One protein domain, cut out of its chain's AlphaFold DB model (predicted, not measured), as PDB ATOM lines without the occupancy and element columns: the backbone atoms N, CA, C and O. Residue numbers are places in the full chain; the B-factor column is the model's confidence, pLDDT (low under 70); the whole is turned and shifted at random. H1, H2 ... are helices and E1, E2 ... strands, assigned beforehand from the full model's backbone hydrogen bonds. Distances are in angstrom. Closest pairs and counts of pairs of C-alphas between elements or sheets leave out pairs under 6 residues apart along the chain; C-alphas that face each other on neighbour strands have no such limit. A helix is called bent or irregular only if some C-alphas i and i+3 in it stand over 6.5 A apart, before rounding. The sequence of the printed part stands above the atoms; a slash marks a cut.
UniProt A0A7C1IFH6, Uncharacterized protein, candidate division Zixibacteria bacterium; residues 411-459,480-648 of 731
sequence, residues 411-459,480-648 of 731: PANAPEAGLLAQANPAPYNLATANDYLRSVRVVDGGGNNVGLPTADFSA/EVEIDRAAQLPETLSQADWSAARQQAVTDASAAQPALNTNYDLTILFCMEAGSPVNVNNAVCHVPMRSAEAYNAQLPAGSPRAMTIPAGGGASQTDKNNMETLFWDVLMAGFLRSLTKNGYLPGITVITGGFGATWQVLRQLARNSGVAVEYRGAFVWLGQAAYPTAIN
ATOM      1  N   PRO A 411      91.174  11.980 213.751       80.69
ATOM      2  CA  PRO A 411      91.973  12.330 212.587       80.69
ATOM      3  C   PRO A 411      92.469  11.077 211.861       80.69
ATOM      4  O   PRO A 411      92.956  10.143 212.494       80.69
ATOM      5  N   ALA A 412      92.394  11.074 210.534       69.38
ATOM      6  CA  ALA A 412      93.001  10.027 209.722       69.38
ATOM      7  C   ALA A 412      94.179  10.613 208.943       69.38
ATOM      8  O   ALA A 412      93.994  11.154 207.853       69.38
ATOM      9  N   ASN A 413      95.384  10.527 209.514       72.62
ATOM     10  CA  ASN A 413      96.624  10.855 208.804       72.62
ATOM     11  C   ASN A 413      97.489   9.598 208.616       72.62
ATOM     12  O   ASN A 413      97.053   8.475 208.872       72.62
ATOM     13  N   ALA A 414      98.719   9.792 208.132       77.69
ATOM     14  CA  ALA A 414      99.654   8.705 207.884       77.69
ATOM     15  C   ALA A 414      99.931   7.901 209.176       77.69
ATOM     16  O   ALA A 414     100.296   8.507 210.188       77.69
ATOM     17  N   PRO A 415      99.780   6.561 209.152       78.94
ATOM     18  CA  PRO A 415     100.087   5.713 210.293       78.94
ATOM     19  C   PRO A 415     101.553   5.845 210.706       78.94
ATOM     20  O   PRO A 415     102.437   6.033 209.870       78.94
ATOM     21  N   GLU A 416     101.816   5.694 212.002       85.88
ATOM     22  CA  GLU A 416     103.178   5.590 212.527       85.88
ATOM     23  C   GLU A 416     103.904   4.380 211.896       85.88
ATOM     24  O   GLU A 416     103.318   3.306 211.739       85.88
ATOM     25  N   ALA A 417     105.172   4.551 211.505       82.94
ATOM     26  CA  ALA A 417     105.913   3.564 210.716       82.94
ATOM     27  C   ALA A 417     106.100   2.222 211.447       82.94
ATOM     28  O   ALA A 417     106.008   1.162 210.828       82.94
ATOM     29  N   GLY A 418     106.321   2.249 212.762       81.00
ATOM     30  CA  GLY A 418     106.396   1.060 213.604       81.00
ATOM     31  C   GLY A 418     105.068   0.307 213.707       81.00
ATOM     32  O   GLY A 418     105.072  -0.926 213.678       81.00
ATOM     33  N   LEU A 419     103.932   1.008 213.793       77.50
ATOM     34  CA  LEU A 419     102.598   0.395 213.726       77.50
ATOM     35  C   LEU A 419     102.321  -0.212 212.346       77.50
ATOM     36  O   LEU A 419     101.798  -1.324 212.266       77.50
ATOM     37  N   LEU A 420     102.713   0.479 211.271       79.25
ATOM     38  CA  LEU A 420     102.590  -0.021 209.902       79.25
ATOM     39  C   LEU A 420     103.410  -1.303 209.698       79.25
ATOM     40  O   LEU A 420     102.887  -2.295 209.197       79.25
ATOM     41  N   ALA A 421     104.666  -1.320 210.153       79.81
ATOM     42  CA  ALA A 421     105.525  -2.499 210.077       79.81
ATOM     43  C   ALA A 421     104.933  -3.696 210.844       79.81
ATOM     44  O   ALA A 421     104.950  -4.822 210.349       79.81
ATOM     45  N   GLN A 422     104.347  -3.453 212.021       77.00
ATOM     46  CA  GLN A 422     103.656  -4.479 212.812       77.00
ATOM     47  C   GLN A 422     102.358  -4.976 212.168       77.00
ATOM     48  O   GLN A 422     101.918  -6.082 212.475       77.00
ATOM     49  N   ALA A 423     101.744  -4.172 211.297       69.75
ATOM     50  CA  ALA A 423     100.567  -4.538 210.520       69.75
ATOM     51  C   ALA A 423     100.873  -5.264 209.205       69.75
ATOM     52  O   ALA A 423      99.948  -5.762 208.567       69.75
ATOM     53  N   ASN A 424     102.153  -5.385 208.844       70.81
ATOM     54  CA  ASN A 424     102.632  -6.006 207.613       70.81
ATOM     55  C   ASN A 424     103.211  -7.447 207.751       70.81
ATOM     56  O   ASN A 424     104.046  -7.824 206.923       70.81
ATOM     57  N   PRO A 425     102.890  -8.291 208.765       66.50
ATOM     58  CA  PRO A 425     103.385  -9.663 208.768       66.50
ATOM     59  C   PRO A 425     102.669 -10.477 207.684       66.50
ATOM     60  O   PRO A 425     101.479 -10.287 207.419       66.50
ATOM     61  N   ALA A 426     103.380 -11.427 207.071       58.47
ATOM     62  CA  ALA A 426     102.791 -12.330 206.085       58.47
ATOM     63  C   ALA A 426     101.526 -13.013 206.654       58.47
ATOM     64  O   ALA A 426     101.545 -13.461 207.805       58.47
ATOM     65  N   PRO A 427     100.431 -13.116 205.875       59.94
ATOM     66  CA  PRO A 427     100.308 -12.841 204.433       59.94
ATOM     67  C   PRO A 427      99.927 -11.391 204.052       59.94
ATOM     68  O   PRO A 427      99.657 -11.123 202.882       59.94
ATOM     69  N   TYR A 428      99.851 -10.461 205.003       59.16
ATOM     70  CA  TYR A 428      99.273  -9.129 204.802       59.16
ATOM     71  C   TYR A 428     100.331  -8.153 204.278       59.16
ATOM     72  O   TYR A 428     101.070  -7.580 205.060       59.16
ATOM     73  N   ASN A 429     100.428  -7.979 202.957       64.69
ATOM     74  CA  ASN A 429     101.384  -7.068 202.310       64.69
ATOM     75  C   ASN A 429     100.912  -5.592 202.363       64.69
ATOM     76  O   ASN A 429     100.622  -4.984 201.335       64.69
ATOM     77  N   LEU A 430     100.771  -5.029 203.566       71.94
ATOM     78  CA  LEU A 430     100.425  -3.626 203.837       71.94
ATOM     79  C   LEU A 430     101.684  -2.741 203.841       71.94
ATOM     80  O   LEU A 430     102.026  -2.118 204.845       71.94
ATOM     81  N   ALA A 431     102.401  -2.707 202.716       68.06
ATOM     82  CA  ALA A 431     103.701  -2.039 202.613       68.06
ATOM     83  C   ALA A 431     103.623  -0.498 202.636       68.06
ATOM     84  O   ALA A 431     104.639   0.159 202.866       68.06
ATOM     85  N   THR A 432     102.444   0.090 202.400       77.69
ATOM     86  CA  THR A 432     102.255   1.547 202.373       77.69
ATOM     87  C   THR A 432     101.206   2.025 203.374       77.69
ATOM     88  O   THR A 432     100.264   1.311 203.723       77.69
ATOM     89  N   ALA A 433     101.331   3.289 203.794       74.50
ATOM     90  CA  ALA A 433     100.321   3.991 204.588       74.50
ATOM     91  C   ALA A 433      98.918   3.895 203.967       74.50
ATOM     92  O   ALA A 433      97.942   3.647 204.672       74.50
ATOM     93  N   ASN A 434      98.829   4.042 202.643       75.38
ATOM     94  CA  ASN A 434      97.566   3.950 201.920       75.38
ATOM     95  C   ASN A 434      96.989   2.533 201.956       75.38
ATOM     96  O   ASN A 434      95.787   2.388 202.146       75.38
ATOM     97  N   ASP A 435      97.812   1.490 201.827       71.69
ATOM     98  CA  ASP A 435      97.328   0.105 201.902       71.69
ATOM     99  C   ASP A 435      96.782  -0.226 203.292       71.69
ATOM    100  O   ASP A 435      95.738  -0.866 203.413       71.69
ATOM    101  N   TYR A 436      97.426   0.274 204.346       72.19
ATOM    102  CA  TYR A 436      96.937   0.139 205.715       72.19
ATOM    103  C   TYR A 436      95.645   0.930 205.960       72.19
ATOM    104  O   TYR A 436      94.670   0.391 206.480       72.19
ATOM    105  N   LEU A 437      95.578   2.189 205.522       73.94
ATOM    106  CA  LEU A 437      94.356   2.994 205.618       73.94
ATOM    107  C   LEU A 437      93.202   2.411 204.785       73.94
ATOM    108  O   LEU A 437      92.042   2.529 205.176       73.94
ATOM    109  N   ARG A 438      93.490   1.742 203.664       73.25
ATOM    110  CA  ARG A 438      92.495   0.998 202.877       73.25
ATOM    111  C   ARG A 438      92.086  -0.311 203.544       73.25
ATOM    112  O   ARG A 438      90.917  -0.675 203.460       73.25
ATOM    113  N   SER A 439      92.994  -1.008 204.230       68.19
ATOM    114  CA  SER A 439      92.659  -2.242 204.954       68.19
ATOM    115  C   SER A 439      91.747  -1.967 206.152       68.19
ATOM    116  O   SER A 439      90.812  -2.728 206.401       68.19
ATOM    117  N   VAL A 440      91.932  -0.818 206.814       69.44
ATOM    118  CA  VAL A 440      90.985  -0.276 207.806       69.44
ATOM    119  C   VAL A 440      89.849   0.535 207.178       69.44
ATOM    120  O   VAL A 440      88.976   1.031 207.885       69.44
ATOM    121  N   ARG A 441      89.854   0.657 205.845       70.56
ATOM    122  CA  ARG A 441      88.821   1.273 205.006       70.56
ATOM    123  C   ARG A 441      88.481   2.722 205.381       70.56
ATOM    124  O   ARG A 441      87.347   3.153 205.211       70.56
ATOM    125  N   VAL A 442      89.456   3.458 205.910       71.56
ATOM    126  CA  VAL A 442      89.347   4.874 206.306       71.56
ATOM    127  C   VAL A 442      89.508   5.811 205.101       71.56
ATOM    128  O   VAL A 442      88.950   6.905 205.082       71.56
ATOM    129  N   VAL A 443      90.222   5.359 204.068       71.56
ATOM    130  CA  VAL A 443      90.393   6.082 202.800       71.56
ATOM    131  C   VAL A 443      89.809   5.303 201.621       71.56
ATOM    132  O   VAL A 443      89.677   4.078 201.676       71.56
ATOM    133  N   ASP A 444      89.472   6.013 200.546       75.88
ATOM    134  CA  ASP A 444      88.979   5.440 199.294       75.88
ATOM    135  C   ASP A 444      90.098   4.811 198.425       75.88
ATOM    136  O   ASP A 444      91.279   4.734 198.791       75.88
ATOM    137  N   GLY A 445      89.729   4.354 197.224       72.00
ATOM    138  CA  GLY A 445      90.677   3.832 196.235       72.00
ATOM    139  C   GLY A 445      91.706   4.863 195.747       72.00
ATOM    140  O   GLY A 445      92.757   4.467 195.255       72.00
ATOM    141  N   GLY A 446      91.465   6.162 195.926       75.38
ATOM    142  CA  GLY A 446      92.406   7.251 195.646       75.38
ATOM    143  C   GLY A 446      93.304   7.628 196.830       75.38
ATOM    144  O   GLY A 446      94.261   8.372 196.641       75.38
ATOM    145  N   GLY A 447      93.045   7.092 198.028       68.19
ATOM    146  CA  GLY A 447      93.742   7.483 199.256       68.19
ATOM    147  C   GLY A 447      93.147   8.722 199.935       68.19
ATOM    148  O   GLY A 447      93.751   9.242 200.871       68.19
ATOM    149  N   ASN A 448      91.968   9.186 199.510       71.81
ATOM    150  CA  ASN A 448      91.273  10.299 200.152       71.81
ATOM    151  C   ASN A 448      90.511   9.802 201.380       71.81
ATOM    152  O   ASN A 448      89.815   8.789 201.310       71.81
ATOM    153  N   ASN A 449      90.605  10.528 202.494       67.19
ATOM    154  CA  ASN A 449      89.804  10.247 203.684       67.19
ATOM    155  C   ASN A 449      88.312  10.426 203.375       67.19
ATOM    156  O   ASN A 449      87.896  11.462 202.858       67.19
ATOM    157  N   VAL A 450      87.518   9.417 203.716       67.19
ATOM    158  CA  VAL A 450      86.070   9.388 203.503       67.19
ATOM    159  C   VAL A 450      85.398   9.044 204.826       67.19
ATOM    160  O   VAL A 450      85.163   7.883 205.151       67.19
ATOM    161  N   GLY A 451      85.126  10.078 205.619       63.31
ATOM    162  CA  GLY A 451      84.229  10.028 206.773       63.31
ATOM    163  C   GLY A 451      82.973  10.855 206.508       63.31
ATOM    164  O   GLY A 451      82.893  11.560 205.501       63.31
ATOM    165  N   LEU A 452      81.997  10.808 207.417       60.28
ATOM    166  CA  LEU A 452      80.830  11.674 207.278       60.28
ATOM    167  C   LEU A 452      81.217  13.149 207.500       60.28
ATOM    168  O   LEU A 452      81.870  13.469 208.490       60.28
ATOM    169  N   PRO A 453      80.800  14.060 206.607       60.62
ATOM    170  CA  PRO A 453      81.127  15.478 206.690       60.62
ATOM    171  C   PRO A 453      80.275  16.229 207.726       60.62
ATOM    172  O   PRO A 453      80.645  17.325 208.144       60.62
ATOM    173  N   THR A 454      79.129  15.671 208.130       62.75
ATOM    174  CA  THR A 454      78.125  16.327 208.979       62.75
ATOM    175  C   THR A 454      77.482  15.348 209.954       62.75
ATOM    176  O   THR A 454      77.309  14.166 209.660       62.75
ATOM    177  N   ALA A 455      77.064  15.864 211.111       57.06
ATOM    178  CA  ALA A 455      76.346  15.097 212.127       57.06
ATOM    179  C   ALA A 455      74.848  14.942 211.850       57.06
ATOM    180  O   ALA A 455      74.126  14.387 212.675       57.06
ATOM    181  N   ASP A 456      74.342  15.457 210.725       59.84
ATOM    182  CA  ASP A 456      72.962  15.173 210.321       59.84
ATOM    183  C   ASP A 456      72.778  13.682 209.991       59.84
ATOM    184  O   ASP A 456      71.641  13.200 209.949       59.84
ATOM    185  N   PHE A 457      73.902  12.968 209.796       68.12
ATOM    186  CA  PHE A 457      73.973  11.581 209.368       68.12
ATOM    187  C   PHE A 457      72.960  11.339 208.246       68.12
ATOM    188  O   PHE A 457      72.225  10.349 208.275       68.12
ATOM    189  N   SER A 458      72.826  12.287 207.310       63.78
ATOM    190  CA  SER A 458      71.948  12.097 206.165       63.78
ATOM    191  C   SER A 458      72.471  10.931 205.332       63.78
ATOM    192  O   SER A 458      73.664  10.611 205.319       63.78
ATOM    193  N   ALA A 459      71.552  10.213 204.690       58.22
ATOM    194  CA  ALA A 459      71.945   9.137 203.797       58.22
ATOM    195  C   ALA A 459      72.774   9.732 202.655       58.22
ATOM    196  O   ALA A 459      72.313  10.632 201.954       58.22
ATOM    197  N   GLU A 480      62.093  12.180 217.736       96.12
ATOM    198  CA  GLU A 480      62.791  13.363 217.269       96.12
ATOM    199  C   GLU A 480      64.236  13.321 217.764       96.12
ATOM    200  O   GLU A 480      64.494  13.257 218.969       96.12
ATOM    201  N   VAL A 481      65.176  13.349 216.822       95.75
ATOM    202  CA  VAL A 481      66.605  13.425 217.124       95.75
ATOM    203  C   VAL A 481      67.007  14.895 217.204       95.75
ATOM    204  O   VAL A 481      66.926  15.619 216.213       95.75
ATOM    205  N   GLU A 482      67.427  15.341 218.383       94.94
ATOM    206  CA  GLU A 482      68.000  16.668 218.604       94.94
ATOM    207  C   GLU A 482      69.526  16.562 218.625       94.94
ATOM    208  O   GLU A 482      70.100  15.823 219.422       94.94
ATOM    209  N   ILE A 483      70.192  17.303 217.744       94.31
ATOM    210  CA  ILE A 483      71.653  17.370 217.696       94.31
ATOM    211  C   ILE A 483      72.067  18.672 218.373       94.31
ATOM    212  O   ILE A 483      71.651  19.757 217.951       94.31
ATOM    213  N   ASP A 484      72.870  18.576 219.431       94.69
ATOM    214  CA  ASP A 484      73.387  19.751 220.126       94.69
ATOM    215  C   ASP A 484      74.153  20.655 219.159       94.69
ATOM    216  O   ASP A 484      74.797  20.188 218.220       94.69
ATOM    217  N   ARG A 485      74.134  21.967 219.410       90.38
ATOM    218  CA  ARG A 485      74.847  22.948 218.579       90.38
ATOM    219  C   ARG A 485      76.317  22.569 218.375       90.38
ATOM    220  O   ARG A 485      76.812  22.632 217.256       90.38
ATOM    221  N   ALA A 486      76.993  22.164 219.449       87.69
ATOM    222  CA  ALA A 486      78.396  21.754 219.413       87.69
ATOM    223  C   ALA A 486      78.639  20.425 218.676       87.69
ATOM    224  O   ALA A 486      79.778  20.130 218.339       87.69
ATOM    225  N   ALA A 487      77.590  19.638 218.430       90.44
ATOM    226  CA  ALA A 487      77.666  18.350 217.759       90.44
ATOM    227  C   ALA A 487      77.238  18.411 216.289       90.44
ATOM    228  O   ALA A 487      77.221  17.370 215.659       90.44
ATOM    229  N   GLN A 488      76.882  19.579 215.736       88.38
ATOM    230  CA  GLN A 488      76.448  19.710 214.332       88.38
ATOM    231  C   GLN A 488      77.559  19.363 213.325       88.38
ATOM    232  O   GLN A 488      77.286  18.882 212.224       88.38
ATOM    233  N   LEU A 489      78.813  19.595 213.716       87.94
ATOM    234  CA  LEU A 489      80.017  19.263 212.960       87.94
ATOM    235  C   LEU A 489      80.868  18.269 213.760       87.94
ATOM    236  O   LEU A 489      80.794  18.287 214.992       87.94
ATOM    237  N   PRO A 490      81.677  17.429 213.089       86.88
ATOM    238  CA  PRO A 490      82.607  16.553 213.783       86.88
ATOM    239  C   PRO A 490      83.601  17.374 214.605       86.88
ATOM    240  O   PRO A 490      84.350  18.207 214.091       86.88
ATOM    241  N   GLU A 491      83.637  17.103 215.901       91.44
ATOM    242  CA  GLU A 491      84.719  17.506 216.776       91.44
ATOM    243  C   GLU A 491      85.944  16.651 216.450       91.44
ATOM    244  O   GLU A 491      85.927  15.426 216.593       91.44
ATOM    245  N   THR A 492      87.025  17.293 216.015       90.00
ATOM    246  CA  THR A 492      88.301  16.597 215.844       90.00
ATOM    247  C   THR A 492      88.858  16.237 217.215       90.00
ATOM    248  O   THR A 492      89.064  17.115 218.053       90.00
ATOM    249  N   LEU A 493      89.117  14.951 217.445       91.38
ATOM    250  CA  LEU A 493      89.663  14.493 218.716       91.38
ATOM    251  C   LEU A 493      91.065  15.083 218.948       91.38
ATOM    252  O   LEU A 493      91.995  14.815 218.186       91.38
ATOM    253  N   SER A 494      91.220  15.882 220.006       93.25
ATOM    254  CA  SER A 494      92.497  16.521 220.335       93.25
ATOM    255  C   SER A 494      93.519  15.513 220.873       93.25
ATOM    256  O   SER A 494      93.157  14.473 221.427       93.25
ATOM    257  N   GLN A 495      94.815  15.837 220.777       94.06
ATOM    258  CA  GLN A 495      95.870  14.999 221.363       94.06
ATOM    259  C   GLN A 495      95.683  14.819 222.874       94.06
ATOM    260  O   GLN A 495      95.881  13.723 223.388       94.06
ATOM    261  N   ALA A 496      95.296  15.884 223.581       95.75
ATOM    262  CA  ALA A 496      95.096  15.847 225.024       95.75
ATOM    263  C   ALA A 496      93.912  14.943 225.403       95.75
ATOM    264  O   ALA A 496      94.058  14.086 226.274       95.75
ATOM    265  N   ASP A 497      92.775  15.080 224.713       95.50
ATOM    266  CA  ASP A 497      91.595  14.242 224.957       95.50
ATOM    267  C   ASP A 497      91.863  12.778 224.615       95.50
ATOM    268  O   ASP A 497      91.498  11.885 225.380       95.50
ATOM    269  N   TRP A 498      92.544  12.518 223.497       94.88
ATOM    270  CA  TRP A 498      92.924  11.166 223.094       94.88
ATOM    271  C   TRP A 498      93.886  10.522 224.096       94.88
ATOM    272  O   TRP A 498      93.640   9.403 224.546       94.88
ATOM    273  N   SER A 499      94.941  11.231 224.511       94.88
ATOM    274  CA  SER A 499      95.869  10.755 225.544       94.88
ATOM    275  C   SER A 499      95.147  10.469 226.861       94.88
ATOM    276  O   SER A 499      95.370   9.416 227.457       94.88
ATOM    277  N   ALA A 500      94.242  11.353 227.295       96.81
ATOM    278  CA  ALA A 500      93.450  11.150 228.505       96.81
ATOM    279  C   ALA A 500      92.503   9.943 228.385       96.81
ATOM    280  O   ALA A 500      92.363   9.171 229.332       96.81
ATOM    281  N   ALA A 501      91.866   9.747 227.229       96.62
ATOM    282  CA  ALA A 501      91.000   8.598 226.975       96.62
ATOM    283  C   ALA A 501      91.768   7.271 226.976       96.62
ATOM    284  O   ALA A 501      91.318   6.305 227.590       96.62
ATOM    285  N   ARG A 502      92.962   7.232 226.377       95.56
ATOM    286  CA  ARG A 502      93.833   6.047 226.416       95.56
ATOM    287  C   ARG A 502      94.357   5.755 227.807       95.56
ATOM    288  O   ARG A 502      94.323   4.605 228.234       95.56
ATOM    289  N   GLN A 503      94.777   6.789 228.531       96.50
ATOM    290  CA  GLN A 503      95.199   6.639 229.918       96.50
ATOM    291  C   GLN A 503      94.065   6.058 230.764       96.50
ATOM    292  O   GLN A 503      94.291   5.123 231.526       96.50
ATOM    293  N   GLN A 504      92.838   6.558 230.590       96.44
ATOM    294  CA  GLN A 504      91.679   6.038 231.303       96.44
ATOM    295  C   GLN A 504      91.394   4.571 230.953       96.44
ATOM    296  O   GLN A 504      91.158   3.771 231.859       96.44
ATOM    297  N   ALA A 505      91.462   4.215 229.668       94.62
ATOM    298  CA  ALA A 505      91.315   2.841 229.200       94.62
ATOM    299  C   ALA A 505      92.356   1.907 229.839       94.62
ATOM    300  O   ALA A 505      91.994   0.858 230.367       94.62
ATOM    301  N   VAL A 506      93.638   2.294 229.846       94.88
ATOM    302  CA  VAL A 506      94.726   1.496 230.439       94.88
ATOM    303  C   VAL A 506      94.598   1.388 231.956       94.88
ATOM    304  O   VAL A 506      94.814   0.310 232.506       94.88
ATOM    305  N   THR A 507      94.202   2.462 232.643       95.00
ATOM    306  CA  THR A 507      93.933   2.428 234.086       95.00
ATOM    307  C   THR A 507      92.822   1.431 234.420       95.00
ATOM    308  O   THR A 507      92.979   0.632 235.344       95.00
ATOM    309  N   ASP A 508      91.736   1.429 233.648       93.31
ATOM    310  CA  ASP A 508      90.645   0.470 233.830       93.31
ATOM    311  C   ASP A 508      91.113  -0.953 233.528       93.31
ATOM    312  O   ASP A 508      90.952  -1.854 234.348       93.31
ATOM    313  N   ALA A 509      91.785  -1.155 232.397       92.44
ATOM    314  CA  ALA A 509      92.337  -2.448 232.019       92.44
ATOM    315  C   ALA A 509      93.259  -3.008 233.109       92.44
ATOM    316  O   ALA A 509      93.121  -4.171 233.485       92.44
ATOM    317  N   SER A 510      94.124  -2.174 233.694       93.44
ATOM    318  CA  SER A 510      95.005  -2.556 234.799       93.44
ATOM    319  C   SER A 510      94.230  -3.036 236.024       93.44
ATOM    320  O   SER A 510      94.651  -3.994 236.668       93.44
ATOM    321  N   ALA A 511      93.099  -2.403 236.342       92.00
ATOM    322  CA  ALA A 511      92.239  -2.814 237.448       92.00
ATOM    323  C   ALA A 511      91.489  -4.131 237.163       92.00
ATOM    324  O   ALA A 511      91.171  -4.865 238.099       92.00
ATOM    325  N   ALA A 512      91.225  -4.455 235.892       91.38
ATOM    326  CA  ALA A 512      90.566  -5.700 235.489       91.38
ATOM    327  C   ALA A 512      91.507  -6.910 235.456       91.38
ATOM    328  O   ALA A 512      91.042  -8.040 235.622       91.38
ATOM    329  N   GLN A 513      92.809  -6.696 235.239       91.00
ATOM    330  CA  GLN A 513      93.770  -7.780 235.015       91.00
ATOM    331  C   GLN A 513      93.739  -8.905 236.066       91.00
ATOM    332  O   GLN A 513      93.735 -10.070 235.649       91.00
ATOM    333  N   PRO A 514      93.631  -8.624 237.388       90.62
ATOM    334  CA  PRO A 514      93.539  -9.677 238.399       90.62
ATOM    335  C   PRO A 514      92.313 -10.581 238.219       90.62
ATOM    336  O   PRO A 514      92.418 -11.795 238.366       90.62
ATOM    337  N   ALA A 515      91.160 -10.009 237.854       87.62
ATOM    338  CA  ALA A 515      89.928 -10.768 237.633       87.62
ATOM    339  C   ALA A 515      89.993 -11.640 236.368       87.62
ATOM    340  O   ALA A 515      89.314 -12.660 236.287       87.62
ATOM    341  N   LEU A 516      90.826 -11.251 235.399       86.81
ATOM    342  CA  LEU A 516      91.065 -11.999 234.164       86.81
ATOM    343  C   LEU A 516      92.245 -12.972 234.275       86.81
ATOM    344  O   LEU A 516      92.539 -13.672 233.311       86.81
ATOM    345  N   ASN A 517      92.923 -13.036 235.428       87.88
ATOM    346  CA  ASN A 517      94.147 -13.819 235.615       87.88
ATOM    347  C   ASN A 517      95.219 -13.488 234.551       87.88
ATOM    348  O   ASN A 517      95.823 -14.373 233.943       87.88
ATOM    349  N   THR A 518      95.414 -12.192 234.301       87.44
ATOM    350  CA  THR A 518      96.419 -11.643 233.374       87.44
ATOM    351  C   THR A 518      97.352 -10.687 234.121       87.44
ATOM    352  O   THR A 518      97.002 -10.214 235.201       87.44
ATOM    353  N   ASN A 519      98.551 -10.439 233.586       92.06
ATOM    354  CA  ASN A 519      99.500  -9.474 234.157       92.06
ATOM    355  C   ASN A 519     100.370  -8.812 233.070       92.06
ATOM    356  O   ASN A 519     101.592  -8.749 233.173       92.06
ATOM    357  N   TYR A 520      99.752  -8.391 231.974       92.19
ATOM    358  CA  TYR A 520     100.414  -7.674 230.894       92.19
ATOM    359  C   TYR A 520     100.909  -6.298 231.354       92.19
ATOM    360  O   TYR A 520     100.222  -5.587 232.096       92.19
ATOM    361  N   ASP A 521     102.064  -5.880 230.841       94.56
ATOM    362  CA  ASP A 521     102.479  -4.482 230.895       94.56
ATOM    363  C   ASP A 521     101.670  -3.694 229.857       94.56
ATOM    364  O   ASP A 521     101.999  -3.635 228.671       94.56
ATOM    365  N   LEU A 522     100.560  -3.114 230.308       94.19
ATOM    366  CA  LEU A 522      99.638  -2.390 229.435       94.19
ATOM    367  C   LEU A 522     100.249  -1.102 228.879       94.19
ATOM    368  O   LEU A 522      99.827  -0.648 227.818       94.19
ATOM    369  N   THR A 523     101.249  -0.529 229.553       94.50
ATOM    370  CA  THR A 523     101.939   0.663 229.056       94.50
ATOM    371  C   THR A 523     102.705   0.313 227.787       94.50
ATOM    372  O   THR A 523     102.531   0.978 226.769       94.50
ATOM    373  N   ILE A 524     103.468  -0.784 227.815       93.69
ATOM    374  CA  ILE A 524     104.203  -1.292 226.648       93.69
ATOM    375  C   ILE A 524     103.235  -1.807 225.578       93.69
ATOM    376  O   ILE A 524     103.363  -1.472 224.396       93.69
ATOM    377  N   LEU A 525     102.249  -2.622 225.974       92.06
ATOM    378  CA  LEU A 525     101.303  -3.253 225.048       92.06
ATOM    379  C   LEU A 525     100.550  -2.216 224.213       92.06
ATOM    380  O   LEU A 525     100.365  -2.415 223.012       92.06
ATOM    381  N   PHE A 526     100.161  -1.101 224.827       92.06
ATOM    382  CA  PHE A 526      99.445  -0.021 224.163       92.06
ATOM    383  C   PHE A 526     100.352   1.147 223.765       92.06
ATOM    384  O   PHE A 526      99.853   2.251 223.629       92.06
ATOM    385  N   CYS A 527     101.654   0.979 223.535       93.19
ATOM    386  CA  CYS A 527     102.518   2.064 223.031       93.19
ATOM    387  C   CYS A 527     102.405   3.384 223.846       93.19
ATOM    388  O   CYS A 527     102.293   4.467 223.254       93.19
ATOM    389  N   MET A 528     102.297   3.301 225.174       94.19
ATOM    390  CA  MET A 528     102.139   4.436 226.100       94.19
ATOM    391  C   MET A 528     103.414   4.731 226.905       94.19
ATOM    392  O   MET A 528     103.407   5.589 227.785       94.19
ATOM    393  N   GLU A 529     104.510   4.038 226.610       93.56
ATOM    394  CA  GLU A 529     105.819   4.288 227.197       93.56
ATOM    395  C   GLU A 529     106.363   5.683 226.846       93.56
ATOM    396  O   GLU A 529     106.039   6.276 225.809       93.56
ATOM    397  N   ALA A 530     107.228   6.214 227.714       92.06
ATOM    398  CA  ALA A 530     107.893   7.488 227.470       92.06
ATOM    399  C   ALA A 530     108.701   7.434 226.160       92.06
ATOM    400  O   ALA A 530     109.488   6.515 225.944       92.06
ATOM    401  N   GLY A 531     108.511   8.430 225.290       89.19
ATOM    402  CA  GLY A 531     109.166   8.487 223.979       89.19
ATOM    403  C   GLY A 531     108.438   7.737 222.856       89.19
ATOM    404  O   GLY A 531     108.924   7.759 221.727       89.19
ATOM    405  N   SER A 532     107.277   7.122 223.120       90.38
ATOM    406  CA  SER A 532     106.435   6.537 222.068       90.38
ATOM    407  C   SER A 532     106.081   7.591 221.000       90.38
ATOM    408  O   SER A 532     105.577   8.665 221.345       90.38
ATOM    409  N   PRO A 533     106.304   7.313 219.700       90.69
ATOM    410  CA  PRO A 533     105.967   8.243 218.620       90.69
ATOM    411  C   PRO A 533     104.466   8.248 218.278       90.69
ATOM    412  O   PRO A 533     104.026   9.037 217.434       90.69
ATOM    413  N   VAL A 534     103.671   7.362 218.895       90.94
ATOM    414  CA  VAL A 534     102.247   7.183 218.591       90.94
ATOM    415  C   VAL A 534     101.412   8.292 219.234       90.94
ATOM    416  O   VAL A 534     101.425   8.494 220.447       90.94
ATOM    417  N   ASN A 535     100.635   8.989 218.416       91.25
ATOM    418  CA  ASN A 535      99.804  10.129 218.777       91.25
ATOM    419  C   ASN A 535      98.467  10.081 218.008       91.25
ATOM    420  O   ASN A 535      98.281   9.246 217.129       91.25
ATOM    421  N   VAL A 536      97.525  10.969 218.319       89.44
ATOM    422  CA  VAL A 536      96.170  10.950 217.739       89.44
ATOM    423  C   VAL A 536      96.161  11.088 216.212       89.44
ATOM    424  O   VAL A 536      95.250  10.593 215.559       89.44
ATOM    425  N   ASN A 537      97.178  11.736 215.633       85.75
ATOM    426  CA  ASN A 537      97.245  11.983 214.198       85.75
ATOM    427  C   ASN A 537      97.747  10.769 213.417       85.75
ATOM    428  O   ASN A 537      97.313  10.580 212.287       85.75
ATOM    429  N   ASN A 538      98.654   9.977 213.993       85.56
ATOM    430  CA  ASN A 538      99.254   8.807 213.341       85.56
ATOM    431  C   ASN A 538      98.736   7.465 213.895       85.56
ATOM    432  O   ASN A 538      99.084   6.394 213.396       85.56
ATOM    433  N   ALA A 539      97.885   7.514 214.918       82.12
ATOM    434  CA  ALA A 539      97.070   6.400 215.351       82.12
ATOM    435  C   ALA A 539      95.900   6.250 214.377       82.12
ATOM    436  O   ALA A 539      95.067   7.138 214.246       82.12
ATOM    437  N   VAL A 540      95.814   5.109 213.703       74.81
ATOM    438  CA  VAL A 540      94.658   4.763 212.856       74.81
ATOM    439  C   VAL A 540      93.566   4.057 213.666       74.81
ATOM    440  O   VAL A 540      92.435   3.926 213.211       74.81
ATOM    441  N   CYS A 541      93.884   3.638 214.893       85.19
ATOM    442  CA  CYS A 541      92.946   3.047 215.841       85.19
ATOM    443  C   CYS A 541      92.743   3.944 217.068       85.19
ATOM    444  O   CYS A 541      93.627   4.736 217.403       85.19
ATOM    445  N   HIS A 542      91.623   3.788 217.778       87.88
ATOM    446  CA  HIS A 542      91.357   4.537 219.016       87.88
ATOM    447  C   HIS A 542      92.363   4.194 220.126       87.88
ATOM    448  O   HIS A 542      92.898   5.082 220.792       87.88
ATOM    449  N   VAL A 543      92.679   2.906 220.272       90.06
ATOM    450  CA  VAL A 543      93.623   2.354 221.245       90.06
ATOM    451  C   VAL A 543      94.674   1.509 220.501       90.06
ATOM    452  O   VAL A 543      94.560   0.284 220.434       90.06
ATOM    453  N   PRO A 544      95.702   2.136 219.887       89.56
ATOM    454  CA  PRO A 544      96.776   1.410 219.218       89.56
ATOM    455  C   PRO A 544      97.454   0.427 220.163       89.56
ATOM    456  O   PRO A 544      97.759   0.775 221.305       89.56
ATOM    457  N   MET A 545      97.687  -0.783 219.663       87.56
ATOM    458  CA  MET A 545      98.263  -1.895 220.407       87.56
ATOM    459  C   MET A 545      99.365  -2.570 219.589       87.56
ATOM    460  O   MET A 545      99.263  -2.655 218.361       87.56
ATOM    461  N   ARG A 546     100.400  -3.072 220.263       88.12
ATOM    462  CA  ARG A 546     101.483  -3.836 219.641       88.12
ATOM    463  C   ARG A 546     101.023  -5.225 219.195       88.12
ATOM    464  O   ARG A 546     100.080  -5.790 219.754       88.12
ATOM    465  N   SER A 547     101.701  -5.816 218.208       84.19
ATOM    466  CA  SER A 547     101.574  -7.264 217.969       84.19
ATOM    467  C   SER A 547     102.088  -8.052 219.184       84.19
ATOM    468  O   SER A 547     102.838  -7.514 220.001       84.19
ATOM    469  N   ALA A 548     101.705  -9.326 219.317       84.44
ATOM    470  CA  ALA A 548     102.191 -10.167 220.416       84.44
ATOM    471  C   ALA A 548     103.727 -10.271 220.408       84.44
ATOM    472  O   ALA A 548     104.372 -10.166 221.449       84.44
ATOM    473  N   GLU A 549     104.315 -10.410 219.220       86.06
ATOM    474  CA  GLU A 549     105.756 -10.492 218.992       86.06
ATOM    475  C   GLU A 549     106.458  -9.183 219.375       86.06
ATOM    476  O   GLU A 549     107.437  -9.209 220.118       86.06
ATOM    477  N   ALA A 550     105.934  -8.039 218.921       87.44
ATOM    478  CA  ALA A 550     106.506  -6.727 219.213       87.44
ATOM    479  C   ALA A 550     106.397  -6.359 220.699       87.44
ATOM    480  O   ALA A 550     107.312  -5.756 221.249       87.44
ATOM    481  N   TYR A 551     105.297  -6.736 221.353       91.00
ATOM    482  CA  TYR A 551     105.126  -6.576 222.794       91.00
ATOM    483  C   TYR A 551     106.122  -7.441 223.576       91.00
ATOM    484  O   TYR A 551     106.886  -6.917 224.382       91.00
ATOM    485  N   ASN A 552     106.181  -8.749 223.295       90.62
ATOM    486  CA  ASN A 552     107.083  -9.660 224.004       90.62
ATOM    487  C   ASN A 552     108.557  -9.280 223.831       90.62
ATOM    488  O   ASN A 552     109.338  -9.455 224.761       90.62
ATOM    489  N   ALA A 553     108.940  -8.758 222.661       90.81
ATOM    490  CA  ALA A 553     110.303  -8.309 222.391       90.81
ATOM    491  C   ALA A 553     110.726  -7.089 223.231       90.81
ATOM    492  O   ALA A 553     111.920  -6.845 223.376       90.81
ATOM    493  N   GLN A 554     109.771  -6.328 223.775       91.81
ATOM    494  CA  GLN A 554     110.041  -5.183 224.651       91.81
ATOM    495  C   GLN A 554     110.003  -5.532 226.142       91.81
ATOM    496  O   GLN A 554     110.371  -4.702 226.972       91.81
ATOM    497  N   LEU A 555     109.582  -6.748 226.499       91.88
ATOM    498  CA  LEU A 555     109.594  -7.189 227.887       91.88
ATOM    499  C   LEU A 555     111.031  -7.468 228.361       91.88
ATOM    500  O   LEU A 555     111.849  -7.971 227.586       91.88
ATOM    501  N   PRO A 556     111.351  -7.217 229.646       91.25
ATOM    502  CA  PRO A 556     112.626  -7.623 230.225       91.25
ATOM    503  C   PRO A 556     112.903  -9.115 230.010       91.25
ATOM    504  O   PRO A 556     112.001  -9.955 230.131       91.25
ATOM    505  N   ALA A 557     114.161  -9.463 229.732       88.38
ATOM    506  CA  ALA A 557     114.575 -10.856 229.601       88.38
ATOM    507  C   ALA A 557     114.211 -11.650 230.871       88.38
ATOM    508  O   ALA A 557     114.503 -11.220 231.985       88.38
ATOM    509  N   GLY A 558     113.559 -12.803 230.704       83.56
ATOM    510  CA  GLY A 558     113.088 -13.628 231.824       83.56
ATOM    511  C   GLY A 558     111.742 -13.206 232.429       83.56
ATOM    512  O   GLY A 558     111.367 -13.741 233.471       83.56
ATOM    513  N   SER A 559     111.002 -12.287 231.791       87.56
ATOM    514  CA  SER A 559     109.647 -11.924 232.226       87.56
ATOM    515  C   SER A 559     108.754 -13.168 232.393       87.56
ATOM    516  O   SER A 559     108.774 -14.054 231.531       87.56
ATOM    517  N   PRO A 560     107.954 -13.263 233.475       81.81
ATOM    518  CA  PRO A 560     107.062 -14.394 233.705       81.81
ATOM    519  C   PRO A 560     106.125 -14.643 232.523       81.81
ATOM    520  O   PRO A 560     105.621 -13.702 231.913       81.81
ATOM    521  N   ARG A 561     105.784 -15.912 232.263       73.88
ATOM    522  CA  ARG A 561     104.834 -16.285 231.197       73.88
ATOM    523  C   ARG A 561     103.497 -15.538 231.298       73.88
ATOM    524  O   ARG A 561     102.926 -15.198 230.269       73.88
ATOM    525  N   ALA A 562     103.032 -15.240 232.513       75.25
ATOM    526  CA  ALA A 562     101.811 -14.467 232.763       75.25
ATOM    527  C   ALA A 562     101.857 -13.022 232.219       75.25
ATOM    528  O   ALA A 562     100.809 -12.403 232.049       75.25
ATOM    529  N   MET A 563     103.056 -12.495 231.940       81.25
ATOM    530  CA  MET A 563     103.267 -11.192 231.307       81.25
ATOM    531  C   MET A 563     103.409 -11.287 229.785       81.25
ATOM    532  O   MET A 563     103.326 -10.261 229.122       81.25
ATOM    533  N   THR A 564     103.623 -12.480 229.221       83.38
ATOM    534  CA  THR A 564     103.822 -12.685 227.775       83.38
ATOM    535  C   THR A 564     102.514 -13.007 227.060       83.38
ATOM    536  O   THR A 564     101.637 -13.671 227.614       83.38
ATOM    537  N   ILE A 565     102.400 -12.595 225.799       83.25
ATOM    538  CA  ILE A 565     101.291 -12.980 224.918       83.25
ATOM    539  C   ILE A 565     101.811 -14.053 223.958       83.25
ATOM    540  O   ILE A 565     102.728 -13.760 223.197       83.25
ATOM    541  N   PRO A 566     101.270 -15.281 223.934       78.69
ATOM    542  CA  PRO A 566     101.772 -16.310 223.026       78.69
ATOM    543  C   PRO A 566     101.752 -15.844 221.557       78.69
ATOM    544  O   PRO A 566     100.702 -15.458 221.035       78.69
ATOM    545  N   ALA A 567     102.918 -15.874 220.906       72.50
ATOM    546  CA  ALA A 567     103.091 -15.515 219.498       72.50
ATOM    547  C   ALA A 567     102.549 -16.608 218.552       72.50
ATOM    548  O   ALA A 567     102.373 -17.761 218.957       72.50
ATOM    549  N   GLY A 568     102.297 -16.257 217.285       64.06
ATOM    550  CA  GLY A 568     102.146 -17.235 216.192       64.06
ATOM    551  C   GLY A 568     101.110 -18.358 216.387       64.06
ATOM    552  O   GLY A 568     101.441 -19.534 216.277       64.06
ATOM    553  N   GLY A 569      99.848 -18.030 216.679       63.22
ATOM    554  CA  GLY A 569      98.762 -19.023 216.790       63.22
ATOM    555  C   GLY A 569      98.771 -19.875 218.071       63.22
ATOM    556  O   GLY A 569      97.781 -20.552 218.340       63.22
ATOM    557  N   GLY A 570      99.818 -19.782 218.898       67.75
ATOM    558  CA  GLY A 570      99.976 -20.537 220.147       67.75
ATOM    559  C   GLY A 570      99.167 -20.028 221.349       67.75
ATOM    560  O   GLY A 570      99.299 -20.578 222.441       67.75
ATOM    561  N   ALA A 571      98.345 -18.984 221.190       75.06
ATOM    562  CA  ALA A 571      97.488 -18.475 222.264       75.06
ATOM    563  C   ALA A 571      96.352 -19.458 222.566       75.06
ATOM    564  O   ALA A 571      95.618 -19.859 221.651       75.06
ATOM    565  N   SER A 572      96.176 -19.815 223.843       81.62
ATOM    566  CA  SER A 572      95.051 -20.653 224.262       81.62
ATOM    567  C   SER A 572      93.724 -19.929 224.009       81.62
ATOM    568  O   SER A 572      93.682 -18.703 223.880       81.62
ATOM    569  N   GLN A 573      92.613 -20.668 223.935       81.69
ATOM    570  CA  GLN A 573      91.299 -20.031 223.809       81.69
ATOM    571  C   GLN A 573      91.009 -19.103 224.999       81.69
ATOM    572  O   GLN A 573      90.427 -18.040 224.814       81.69
ATOM    573  N   THR A 574      91.479 -19.462 226.194       84.19
ATOM    574  CA  THR A 574      91.386 -18.622 227.392       84.19
ATOM    575  C   THR A 574      92.137 -17.305 227.221       84.19
ATOM    576  O   THR A 574      91.560 -16.258 227.484       84.19
ATOM    577  N   ASP A 575      93.372 -17.322 226.705       80.62
ATOM    578  CA  ASP A 575      94.144 -16.089 226.467       80.62
ATOM    579  C   ASP A 575      93.438 -15.172 225.459       80.62
ATOM    580  O   ASP A 575      93.410 -13.951 225.617       80.62
ATOM    581  N   LYS A 576      92.840 -15.764 224.416       80.25
ATOM    582  CA  LYS A 576      92.055 -15.026 223.417       80.25
ATOM    583  C   LYS A 576      90.821 -14.390 224.052       80.25
ATOM    584  O   LYS A 576      90.631 -13.192 223.879       80.25
ATOM    585  N   ASN A 577      90.052 -15.158 224.823       82.75
ATOM    586  CA  ASN A 577      88.858 -14.672 225.513       82.75
ATOM    587  C   ASN A 577      89.203 -13.570 226.525       82.75
ATOM    588  O   ASN A 577      88.535 -12.545 226.556       82.75
ATOM    589  N   ASN A 578      90.267 -13.743 227.312       84.94
ATOM    590  CA  ASN A 578      90.704 -12.750 228.291       84.94
ATOM    591  C   ASN A 578      91.093 -11.433 227.622       84.94
ATOM    592  O   ASN A 578      90.713 -10.371 228.107       84.94
ATOM    593  N   MET A 579      91.811 -11.486 226.496       83.62
ATOM    594  CA  MET A 579      92.144 -10.269 225.761       83.62
ATOM    595  C   MET A 579      90.917  -9.638 225.093       83.62
ATOM    596  O   MET A 579      90.792  -8.418 225.090       83.62
ATOM    597  N   GLU A 580      90.004 -10.440 224.544       83.12
ATOM    598  CA  GLU A 580      88.740  -9.937 223.998       83.12
ATOM    599  C   GLU A 580      87.911  -9.235 225.078       83.12
ATOM    600  O   GLU A 580      87.465  -8.117 224.850       83.12
ATOM    601  N   THR A 581      87.778  -9.824 226.267       85.44
ATOM    602  CA  THR A 581      87.122  -9.196 227.421       85.44
ATOM    603  C   THR A 581      87.846  -7.925 227.860       85.44
ATOM    604  O   THR A 581      87.205  -6.894 228.044       85.44
ATOM    605  N   LEU A 582      89.177  -7.949 227.986       87.06
ATOM    606  CA  LEU A 582      89.956  -6.758 228.343       87.06
ATOM    607  C   LEU A 582      89.734  -5.624 227.331       87.06
ATOM    608  O   LEU A 582      89.624  -4.458 227.702       87.06
ATOM    609  N   PHE A 583      89.641  -5.960 226.047       86.44
ATOM    610  CA  PHE A 583      89.426  -4.989 224.988       86.44
ATOM    611  C   PHE A 583      87.991  -4.453 224.945       86.44
ATOM    612  O   PHE A 583      87.789  -3.240 225.055       86.44
ATOM    613  N   TRP A 584      87.006  -5.341 224.808       84.31
ATOM    614  CA  TRP A 584      85.603  -4.974 224.621       84.31
ATOM    615  C   TRP A 584      84.974  -4.386 225.871       84.31
ATOM    616  O   TRP A 584      84.353  -3.327 225.806       84.31
ATOM    617  N   ASP A 585      85.174  -5.053 227.003       84.75
ATOM    618  CA  ASP A 585      84.430  -4.757 228.223       84.75
ATOM    619  C   ASP A 585      85.140  -3.720 229.095       84.75
ATOM    620  O   ASP A 585      84.537  -3.183 230.021       84.75
ATOM    621  N   VAL A 586      86.426  -3.445 228.833       89.81
ATOM    622  CA  VAL A 586      87.239  -2.587 229.705       89.81
ATOM    623  C   VAL A 586      87.903  -1.443 228.950       89.81
ATOM    624  O   VAL A 586      87.653  -0.284 229.275       89.81
ATOM    625  N   LEU A 587      88.722  -1.717 227.932       91.62
ATOM    626  CA  LEU A 587      89.475  -0.667 227.233       91.62
ATOM    627  C   LEU A 587      88.559   0.283 226.457       91.62
ATOM    628  O   LEU A 587      88.652   1.499 226.625       91.62
ATOM    629  N   MET A 588      87.655  -0.254 225.633       92.12
ATOM    630  CA  MET A 588      86.727   0.575 224.856       92.12
ATOM    631  C   MET A 588      85.763   1.349 225.763       92.12
ATOM    632  O   MET A 588      85.515   2.535 225.531       92.12
ATOM    633  N   ALA A 589      85.289   0.705 226.832       91.94
ATOM    634  CA  ALA A 589      84.490   1.335 227.873       91.94
ATOM    635  C   ALA A 589      85.244   2.489 228.550       91.94
ATOM    636  O   ALA A 589      84.733   3.605 228.563       91.94
ATOM    637  N   GLY A 590      86.475   2.278 229.026       94.19
ATOM    638  CA  GLY A 590      87.296   3.316 229.659       94.19
ATOM    639  C   GLY A 590      87.643   4.477 228.720       94.19
ATOM    640  O   GLY A 590      87.603   5.642 229.130       94.19
ATOM    641  N   PHE A 591      87.893   4.188 227.439       95.62
ATOM    642  CA  PHE A 591      88.110   5.215 226.418       95.62
ATOM    643  C   PHE A 591      86.859   6.081 226.231       95.62
ATOM    644  O   PHE A 591      86.936   7.309 226.340       95.62
ATOM    645  N   LEU A 592      85.690   5.458 226.014       95.38
ATOM    646  CA  LEU A 592      84.427   6.189 225.888       95.38
ATOM    647  C   LEU A 592      84.134   6.979 227.162       95.38
ATOM    648  O   LEU A 592      83.771   8.150 227.089       95.38
ATOM    649  N   ARG A 593      84.348   6.367 228.328       94.75
ATOM    650  CA  ARG A 593      84.100   6.952 229.643       94.75
ATOM    651  C   ARG A 593      84.821   8.280 229.837       94.75
ATOM    652  O   ARG A 593      84.235   9.214 230.378       94.75
ATOM    653  N   SER A 594      86.064   8.394 229.376       96.94
ATOM    654  CA  SER A 594      86.812   9.656 229.429       96.94
ATOM    655  C   SER A 594      86.158  10.753 228.580       96.94
ATOM    656  O   SER A 594      85.977  11.889 229.035       96.94
ATOM    657  N   LEU A 595      85.727  10.402 227.364       96.81
ATOM    658  CA  LEU A 595      85.122  11.338 226.413       96.81
ATOM    659  C   LEU A 595      83.691  11.725 226.800       96.81
ATOM    660  O   LEU A 595      83.289  12.873 226.622       96.81
ATOM    661  N   THR A 596      82.926  10.811 227.385       96.69
ATOM    662  CA  THR A 596      81.550  11.067 227.833       96.69
ATOM    663  C   THR A 596      81.466  11.491 229.292       96.69
ATOM    664  O   THR A 596      80.366  11.604 229.837       96.69
ATOM    665  N   LYS A 597      82.619  11.719 229.938       96.88
ATOM    666  CA  LYS A 597      82.729  12.121 231.345       96.88
ATOM    667  C   LYS A 597      81.922  11.189 232.256       96.88
ATOM    668  O   LYS A 597      81.055  11.627 233.001       96.88
ATOM    669  N   ASN A 598      82.198   9.890 232.167       95.31
ATOM    670  CA  ASN A 598      81.465   8.804 232.824       95.31
ATOM    671  C   ASN A 598      80.013   8.624 232.353       95.31
ATOM    672  O   ASN A 598      79.178   8.103 233.093       95.31
ATOM    673  N   GLY A 599      79.699   9.021 231.119       95.12
ATOM    674  CA  GLY A 599      78.338   8.977 230.585       95.12
ATOM    675  C   GLY A 599      77.412  10.016 231.214       95.12
ATOM    676  O   GLY A 599      76.210   9.778 231.292       95.12
ATOM    677  N   TYR A 600      77.951  11.134 231.703       97.44
ATOM    678  CA  TYR A 600      77.174  12.190 232.365       97.44
ATOM    679  C   TYR A 600      76.752  13.317 231.417       97.44
ATOM    680  O   TYR A 600      76.000  14.202 231.813       97.44
ATOM    681  N   LEU A 601      77.193  13.284 230.157       97.12
ATOM    682  CA  LEU A 601      76.741  14.235 229.142       97.12
ATOM    683  C   LEU A 601      75.237  14.068 228.832       97.12
ATOM    684  O   LEU A 601      74.715  12.949 228.867       97.12
ATOM    685  N   PRO A 602      74.536  15.152 228.446       95.56
ATOM    686  CA  PRO A 602      73.083  15.167 228.266       95.56
ATOM    687  C   PRO A 602      72.583  14.398 227.032       95.56
ATOM    688  O   PRO A 602      71.412  14.485 226.707       95.56
ATOM    689  N   GLY A 603      73.418  13.648 226.312       95.38
ATOM    690  CA  GLY A 603      73.051  12.979 225.061       95.38
ATOM    691  C   GLY A 603      73.985  11.821 224.729       95.38
ATOM    692  O   GLY A 603      74.836  11.457 225.540       95.38
ATOM    693  N   ILE A 604      73.786  11.229 223.555       96.81
ATOM    694  CA  ILE A 604      74.635  10.177 222.997       96.81
ATOM    695  C   ILE A 604      75.884  10.823 222.392       96.81
ATOM    696  O   ILE A 604      75.789  11.814 221.668       96.81
ATOM    697  N   THR A 605      77.051  10.253 222.684       96.75
ATOM    698  CA  THR A 605      78.312  10.579 222.007       96.75
ATOM    699  C   THR A 605      78.582   9.561 220.906       96.75
ATOM    700  O   THR A 605      78.705   8.370 221.185       96.75
ATOM    701  N   VAL A 606      78.677  10.024 219.664       95.00
ATOM    702  CA  VAL A 606      79.031   9.182 218.512       95.00
ATOM    703  C   VAL A 606      80.491   9.432 218.165       95.00
ATOM    704  O   VAL A 606      80.883  10.579 217.961       95.00
ATOM    705  N   ILE A 607      81.294   8.373 218.106       93.38
ATOM    706  CA  ILE A 607      82.719   8.437 217.776       93.38
ATOM    707  C   ILE A 607      82.940   7.704 216.460       93.38
ATOM    708  O   ILE A 607      82.582   6.539 216.334       93.38
ATOM    709  N   THR A 608      83.544   8.378 215.490       88.06
ATOM    710  CA  THR A 608      83.907   7.800 214.189       88.06
ATOM    711  C   THR A 608      85.421   7.753 214.030       88.06
ATOM    712  O   THR A 608      86.135   8.645 214.501       88.06
ATOM    713  N   GLY A 609      85.928   6.710 213.379       80.88
ATOM    714  CA  GLY A 609      87.361   6.535 213.157       80.88
ATOM    715  C   GLY A 609      87.698   5.145 212.630       80.88
ATOM    716  O   GLY A 609      86.815   4.375 212.262       80.88
ATOM    717  N   GLY A 610      88.988   4.808 212.595       76.31
ATOM    718  CA  GLY A 610      89.397   3.433 212.311       76.31
ATOM    719  C   GLY A 610      89.014   2.471 213.442       76.31
ATOM    720  O   GLY A 610      88.232   2.794 214.335       76.31
ATOM    721  N   PHE A 611      89.536   1.248 213.397       81.69
ATOM    722  CA  PHE A 611      89.201   0.223 214.389       81.69
ATOM    723  C   PHE A 611      89.498   0.662 215.832       81.69
ATOM    724  O   PHE A 611      90.352   1.509 216.086       81.69
ATOM    725  N   GLY A 612      88.852   0.028 216.806       79.75
ATOM    726  CA  GLY A 612      89.153   0.265 218.213       79.75
ATOM    727  C   GLY A 612      90.615  -0.048 218.573       79.75
ATOM    728  O   GLY A 612      91.235   0.762 219.254       79.75
ATOM    729  N   ALA A 613      91.212  -1.133 218.060       81.88
ATOM    730  CA  ALA A 613      92.637  -1.448 218.265       81.88
ATOM    731  C   ALA A 613      93.303  -2.178 217.089       81.88
ATOM    732  O   ALA A 613      92.651  -2.864 216.298       81.88
ATOM    733  N   THR A 614      94.640  -2.114 217.042       77.62
ATOM    734  CA  THR A 614      95.475  -2.715 215.987       77.62
ATOM    735  C   THR A 614      95.206  -4.207 215.786       77.62
ATOM    736  O   THR A 614      95.190  -4.677 214.656       77.62
ATOM    737  N   TRP A 615      94.943  -4.981 216.846       76.06
ATOM    738  CA  TRP A 615      94.673  -6.419 216.696       76.06
ATOM    739  C   TRP A 615      93.417  -6.740 215.892       76.06
ATOM    740  O   TRP A 615      93.370  -7.808 215.288       76.06
ATOM    741  N   GLN A 616      92.425  -5.847 215.842       74.69
ATOM    742  CA  GLN A 616      91.277  -6.044 214.955       74.69
ATOM    743  C   GLN A 616      91.716  -6.054 213.487       74.69
ATOM    744  O   GLN A 616      91.204  -6.853 212.702       74.69
ATOM    745  N   VAL A 617      92.727  -5.240 213.161       70.50
ATOM    746  CA  VAL A 617      93.400  -5.214 211.858       70.50
ATOM    747  C   VAL A 617      94.221  -6.491 211.647       70.50
ATOM    748  O   VAL A 617      94.088  -7.136 210.612       70.50
ATOM    749  N   LEU A 618      95.020  -6.906 212.643       67.81
ATOM    750  CA  LEU A 618      95.938  -8.054 212.525       67.81
ATOM    751  C   LEU A 618      95.238  -9.419 212.460       67.81
ATOM    752  O   LEU A 618      95.710 -10.332 211.787       67.81
ATOM    753  N   ARG A 619      94.145  -9.602 213.210       62.88
ATOM    754  CA  ARG A 619      93.493 -10.912 213.389       62.88
ATOM    755  C   ARG A 619      92.339 -11.174 212.429       62.88
ATOM    756  O   ARG A 619      91.683 -12.199 212.578       62.88
ATOM    757  N   GLN A 620      92.069 -10.278 211.476       52.75
ATOM    758  CA  GLN A 620      90.847 -10.326 210.669       52.75
ATOM    759  C   GLN A 620      89.599 -10.544 211.544       52.75
ATOM    760  O   GLN A 620      88.791 -11.436 211.275       52.75
ATOM    761  N   LEU A 621      89.381  -9.707 212.566       52.62
ATOM    762  CA  LEU A 621      88.034  -9.566 213.145       52.62
ATOM    763  C   LEU A 621      87.152  -8.820 212.121       52.62
ATOM    764  O   LEU A 621      86.648  -7.728 212.363       52.62
ATOM    765  N   ALA A 622      87.050  -9.381 210.915       51.00
ATOM    766  CA  ALA A 622      86.773  -8.704 209.653       51.00
ATOM    767  C   ALA A 622      85.294  -8.352 209.453       51.00
ATOM    768  O   ALA A 622      84.837  -8.243 208.317       51.00
ATOM    769  N   ARG A 623      84.516  -8.238 210.531       63.66
ATOM    770  CA  ARG A 623      83.055  -8.095 210.454       63.66
ATOM    771  C   ARG A 623      82.438  -7.195 211.512       63.66
ATOM    772  O   ARG A 623      81.220  -7.076 211.531       63.66
ATOM    773  N   ASN A 624      83.235  -6.568 212.369       76.75
ATOM    774  CA  ASN A 624      82.665  -5.645 213.337       76.75
ATOM    775  C   ASN A 624      82.715  -4.228 212.768       76.75
ATOM    776  O   ASN A 624      83.777  -3.743 212.374       76.75
ATOM    777  N   SER A 625      81.556  -3.592 212.718       83.38
ATOM    778  CA  SER A 625      81.348  -2.254 212.179       83.38
ATOM    779  C   SER A 625      81.337  -1.179 213.272       83.38
ATOM    780  O   SER A 625      81.410   0.007 212.966       83.38
ATOM    781  N   GLY A 626      81.292  -1.566 214.544       90.25
ATOM    782  CA  GLY A 626      81.269  -0.646 215.667       90.25
ATOM    783  C   GLY A 626      81.026  -1.359 216.992       90.25
ATOM    784  O   GLY A 626      81.069  -2.592 217.074       90.25
ATOM    785  N   VAL A 627      80.843  -0.559 218.042       90.69
ATOM    786  CA  VAL A 627      80.375  -1.027 219.351       90.69
ATOM    787  C   VAL A 627      79.718   0.118 220.118       90.69
ATOM    788  O   VAL A 627      80.255   1.226 220.176       90.69
ATOM    789  N   ALA A 628      78.617  -0.159 220.808       91.62
ATOM    790  CA  ALA A 628      78.155   0.671 221.914       91.62
ATOM    791  C   ALA A 628      78.565   0.037 223.238       91.62
ATOM    792  O   ALA A 628      78.388  -1.162 223.442       91.62
ATOM    793  N   VAL A 629      79.056   0.856 224.157       89.62
ATOM    794  CA  VAL A 629      79.397   0.430 225.517       89.62
ATOM    795  C   VAL A 629      78.594   1.261 226.513       89.62
ATOM    796  O   VAL A 629      77.960   2.262 226.153       89.62
ATOM    797  N   GLU A 630      78.567   0.832 227.772       85.12
ATOM    798  CA  GLU A 630      77.992   1.645 228.836       85.12
ATOM    799  C   GLU A 630      78.725   2.998 228.850       85.12
ATOM    800  O   GLU A 630      79.838   3.087 228.355       85.12
ATOM    801  N   TYR A 631      78.107   4.078 229.337       93.62
ATOM    802  CA  TYR A 631      78.595   5.472 229.204       93.62
ATOM    803  C   TYR A 631      78.091   6.273 227.986       93.62
ATOM    804  O   TYR A 631      78.749   7.223 227.561       93.62
ATOM    805  N   ARG A 632      76.864   5.995 227.516       93.75
ATOM    806  CA  ARG A 632      76.079   6.878 226.616       93.75
ATOM    807  C   ARG A 632      76.765   7.212 225.293       93.75
ATOM    808  O   ARG A 632      76.753   8.360 224.846       93.75
ATOM    809  N   GLY A 633      77.349   6.226 224.639       94.81
ATOM    810  CA  GLY A 633      77.968   6.474 223.351       94.81
ATOM    811  C   GLY A 633      78.294   5.208 222.600       94.81
ATOM    812  O   GLY A 633      78.170   4.100 223.121       94.81
ATOM    813  N   ALA A 634      78.683   5.408 221.353       94.81
ATOM    814  CA  ALA A 634      79.063   4.320 220.487       94.81
ATOM    815  C   ALA A 634      80.190   4.724 219.548       94.81
ATOM    816  O   ALA A 634      80.348   5.894 219.191       94.81
ATOM    817  N   PHE A 635      80.954   3.717 219.156       93.62
ATOM    818  CA  PHE A 635      81.985   3.792 218.146       93.62
ATOM    819  C   PHE A 635      81.440   3.230 216.842       93.62
ATOM    820  O   PHE A 635      80.860   2.150 216.820       93.62
ATOM    821  N   VAL A 636      81.683   3.953 215.762       90.62
ATOM    822  CA  VAL A 636      81.393   3.562 214.388       90.62
ATOM    823  C   VAL A 636      82.753   3.445 213.711       90.62
ATOM    824  O   VAL A 636      83.450   4.447 213.532       90.62
ATOM    825  N   TRP A 637      83.179   2.217 213.429       87.06
ATOM    826  CA  TRP A 637      84.507   1.962 212.881       87.06
ATOM    827  C   TRP A 637      84.521   2.022 211.370       87.06
ATOM    828  O   TRP A 637      83.489   1.946 210.709       87.06
ATOM    829  N   LEU A 638      85.749   2.044 210.854       79.75
ATOM    830  CA  LEU A 638      86.057   2.139 209.438       79.75
ATOM    831  C   LEU A 638      85.645   3.508 208.879       79.75
ATOM    832  O   LEU A 638      84.919   4.278 209.498       79.75
ATOM    833  N   GLY A 639      86.141   3.844 207.695       74.56
ATOM    834  CA  GLY A 639      85.618   4.974 206.933       74.56
ATOM    835  C   GLY A 639      84.416   4.558 206.098       74.56
ATOM    836  O   GLY A 639      84.118   3.379 205.912       74.56
ATOM    837  N   GLN A 640      83.747   5.545 205.520       77.06
ATOM    838  CA  GLN A 640      82.630   5.352 204.607       77.06
ATOM    839  C   GLN A 640      82.993   4.469 203.403       77.06
ATOM    840  O   GLN A 640      82.147   3.699 202.959       77.06
ATOM    841  N   ALA A 641      84.247   4.495 202.925       75.50
ATOM    842  CA  ALA A 641      84.732   3.595 201.866       75.50
ATOM    843  C   ALA A 641      84.552   2.106 202.195       75.50
ATOM    844  O   ALA A 641      84.547   1.263 201.296       75.50
ATOM    845  N   ALA A 642      84.421   1.759 203.476       76.75
ATOM    846  CA  ALA A 642      84.187   0.393 203.899       76.75
ATOM    847  C   ALA A 642      82.816  -0.147 203.529       76.75
ATOM    848  O   ALA A 642      82.662  -1.368 203.410       76.75
ATOM    849  N   TYR A 643      81.849   0.755 203.431       79.00
ATOM    850  CA  TYR A 643      80.441   0.436 203.425       79.00
ATOM    851  C   TYR A 643      79.883   0.514 202.004       79.00
ATOM    852  O   TYR A 643      80.319   1.345 201.203       79.00
ATOM    853  N   PRO A 644      78.920  -0.352 201.663       75.69
ATOM    854  CA  PRO A 644      78.233  -0.268 200.389       75.69
ATOM    855  C   PRO A 644      77.517   1.080 200.244       75.69
ATOM    856  O   PRO A 644      76.860   1.555 201.166       75.69
ATOM    857  N   THR A 645      77.594   1.662 199.051       75.06
ATOM    858  CA  THR A 645      76.805   2.842 198.654       75.06
ATOM    859  C   THR A 645      75.460   2.465 198.026       75.06
ATOM    860  O   THR A 645      74.639   3.334 197.750       75.06
ATOM    861  N   ALA A 646      75.233   1.170 197.787       73.44
ATOM    862  CA  ALA A 646      74.003   0.604 197.251       73.44
ATOM    863  C   ALA A 646      73.817  -0.834 197.754       73.44
ATOM    864  O   ALA A 646      74.789  -1.534 198.046       73.44
ATOM    865  N   ILE A 647      72.571  -1.304 197.815       69.56
ATOM    866  CA  ILE A 647      72.281  -2.697 198.156       69.56
ATOM    867  C   ILE A 647      72.616  -3.591 196.959       69.56
ATOM    868  O   ILE A 647      71.890  -3.598 195.970       69.56
ATOM    869  N   ASN A 648      73.689  -4.376 197.067       64.62
ATOM    870  CA  ASN A 648      74.058  -5.390 196.077       64.62
ATOM    871  C   ASN A 648      73.857  -6.791 196.671       64.62
ATOM    872  O   ASN A 648      74.310  -7.072 197.779       64.62
TER     873      ASN A 648
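What this domain is: This is residues 411 to 459 and 480 to 648 of the 731 residues of an uncharacterized protein of candidate division Zixibacteria bacterium (UniProt A0A7C1IFH6). A small three-stranded sheet, E2, E4 and E3, has one face crossed by H6b, the second arm of the long bent helix H6, and the long helix H3 packs on H6b on the side away from the sheet. The short helices H1, H2 and H7 form a loose group elsewhere, H4 and H5 are short helices among long loops, and E1 lies far out at one end of the longest axis. The printed part has 218 residues, with seven named helices and four named strands in the order H1 H2 E1 H3 H4 H5 H6 E2 H7 E3 E4. The sheet runs E2 E4 E3 and is mixed; the class is mixed, helices and strands, and under half of the residues are in named elements. The whole is compact, with a radius of gyration of the C-alphas of 17.5 A and spans of 57 by 40 by 35 A.

Where its parts are: H1, residues 417 to 423, begins with C-alpha 417 at (105.913, 3.564, 210.716). H2 is residues 433 to 439, and the strand E1, after the cut, is residues 480 to 483. H3, residues 495 to 512, is 25.6 A long and begins with C-alpha 495 at (95.870, 14.999, 221.363). H4 is residues 522 to 525 and H5 is residues 548 to 552. H6, residues 573 to 595, was assigned by its hydrogen bonds as one helix but is bent, with C-alphas 585 and 588 6.7 A apart. Its arms are H6a, residues 573 to 585, 17.3 A long, and H6b, residues 588 to 595, 11.0 A long, at a shallow tilt of 18 degrees. E2, residues 604 to 609, is 16.5 A long; H7 is residues 614 to 618; E3 is residues 626 to 629. E4, residues 633 to 637, is 13.1 A long and ends with C-alpha 637 at (84.507, 1.962, 212.881).

How they stand to each other: In the sheet, E2 and E4 are parallel at 19 degrees, with N 636 and O 607 2.8 A apart, within hydrogen-bond range. E3 and E4 form an antiparallel hairpin at 162 degrees, with N 635 and O 627 also 2.8 A apart. H6b is on the sheet at a height of 8.8 A, and on the local plane it runs across the strands, at 63 degrees to E4. It lies over E4 and, only just, over E3, on which 3 of its C-alphas fall. H3 touches H6b at a steep tilt of 42 degrees, opposite ways; their closest C-alphas, of Ala 505 and Gly 590, are 4.1 A apart. H3 touches H4 with residues 506 to 510 alone, the closest C-alphas being those of Val 506 and Leu 522, 6.3 A apart. H4 and H5 are close but not clearly touching, with the C-alphas of Leu 525 and Tyr 551 closest at 5.5 A. H1 only just touches H7, with 3 pairs of C-alphas within 8 A, the closest being those of Ala 423 and Leu 618 at 6.1 A. H1 also only just touches H2, with 3 such pairs, the closest being those of Leu 420 and Ala 433 at 7.0 A. E1 pairs with no named strand and is apart from E2. In H1, H2, H3, H5, H6a, H6b and H7 every O i to N i+4 pair is within hydrogen-bond range; H4 is too short for such a pair, and its one O i to N i+3 pair is not within range.

The domain as a whole: The two C-alphas farthest apart, of Glu 480 and Gly 558, are 58.9 A apart. Residues 460 to 479 are not printed, and C-alphas 459 and 480 are 16.8 A apart across the cut. The links E1 to H3, H4 to H5 and H5 to H6 are long. The mean pLDDT of the printed part is 83.0, and 33 residues are under 70, among them residues 449 to 459 and 618 to 623.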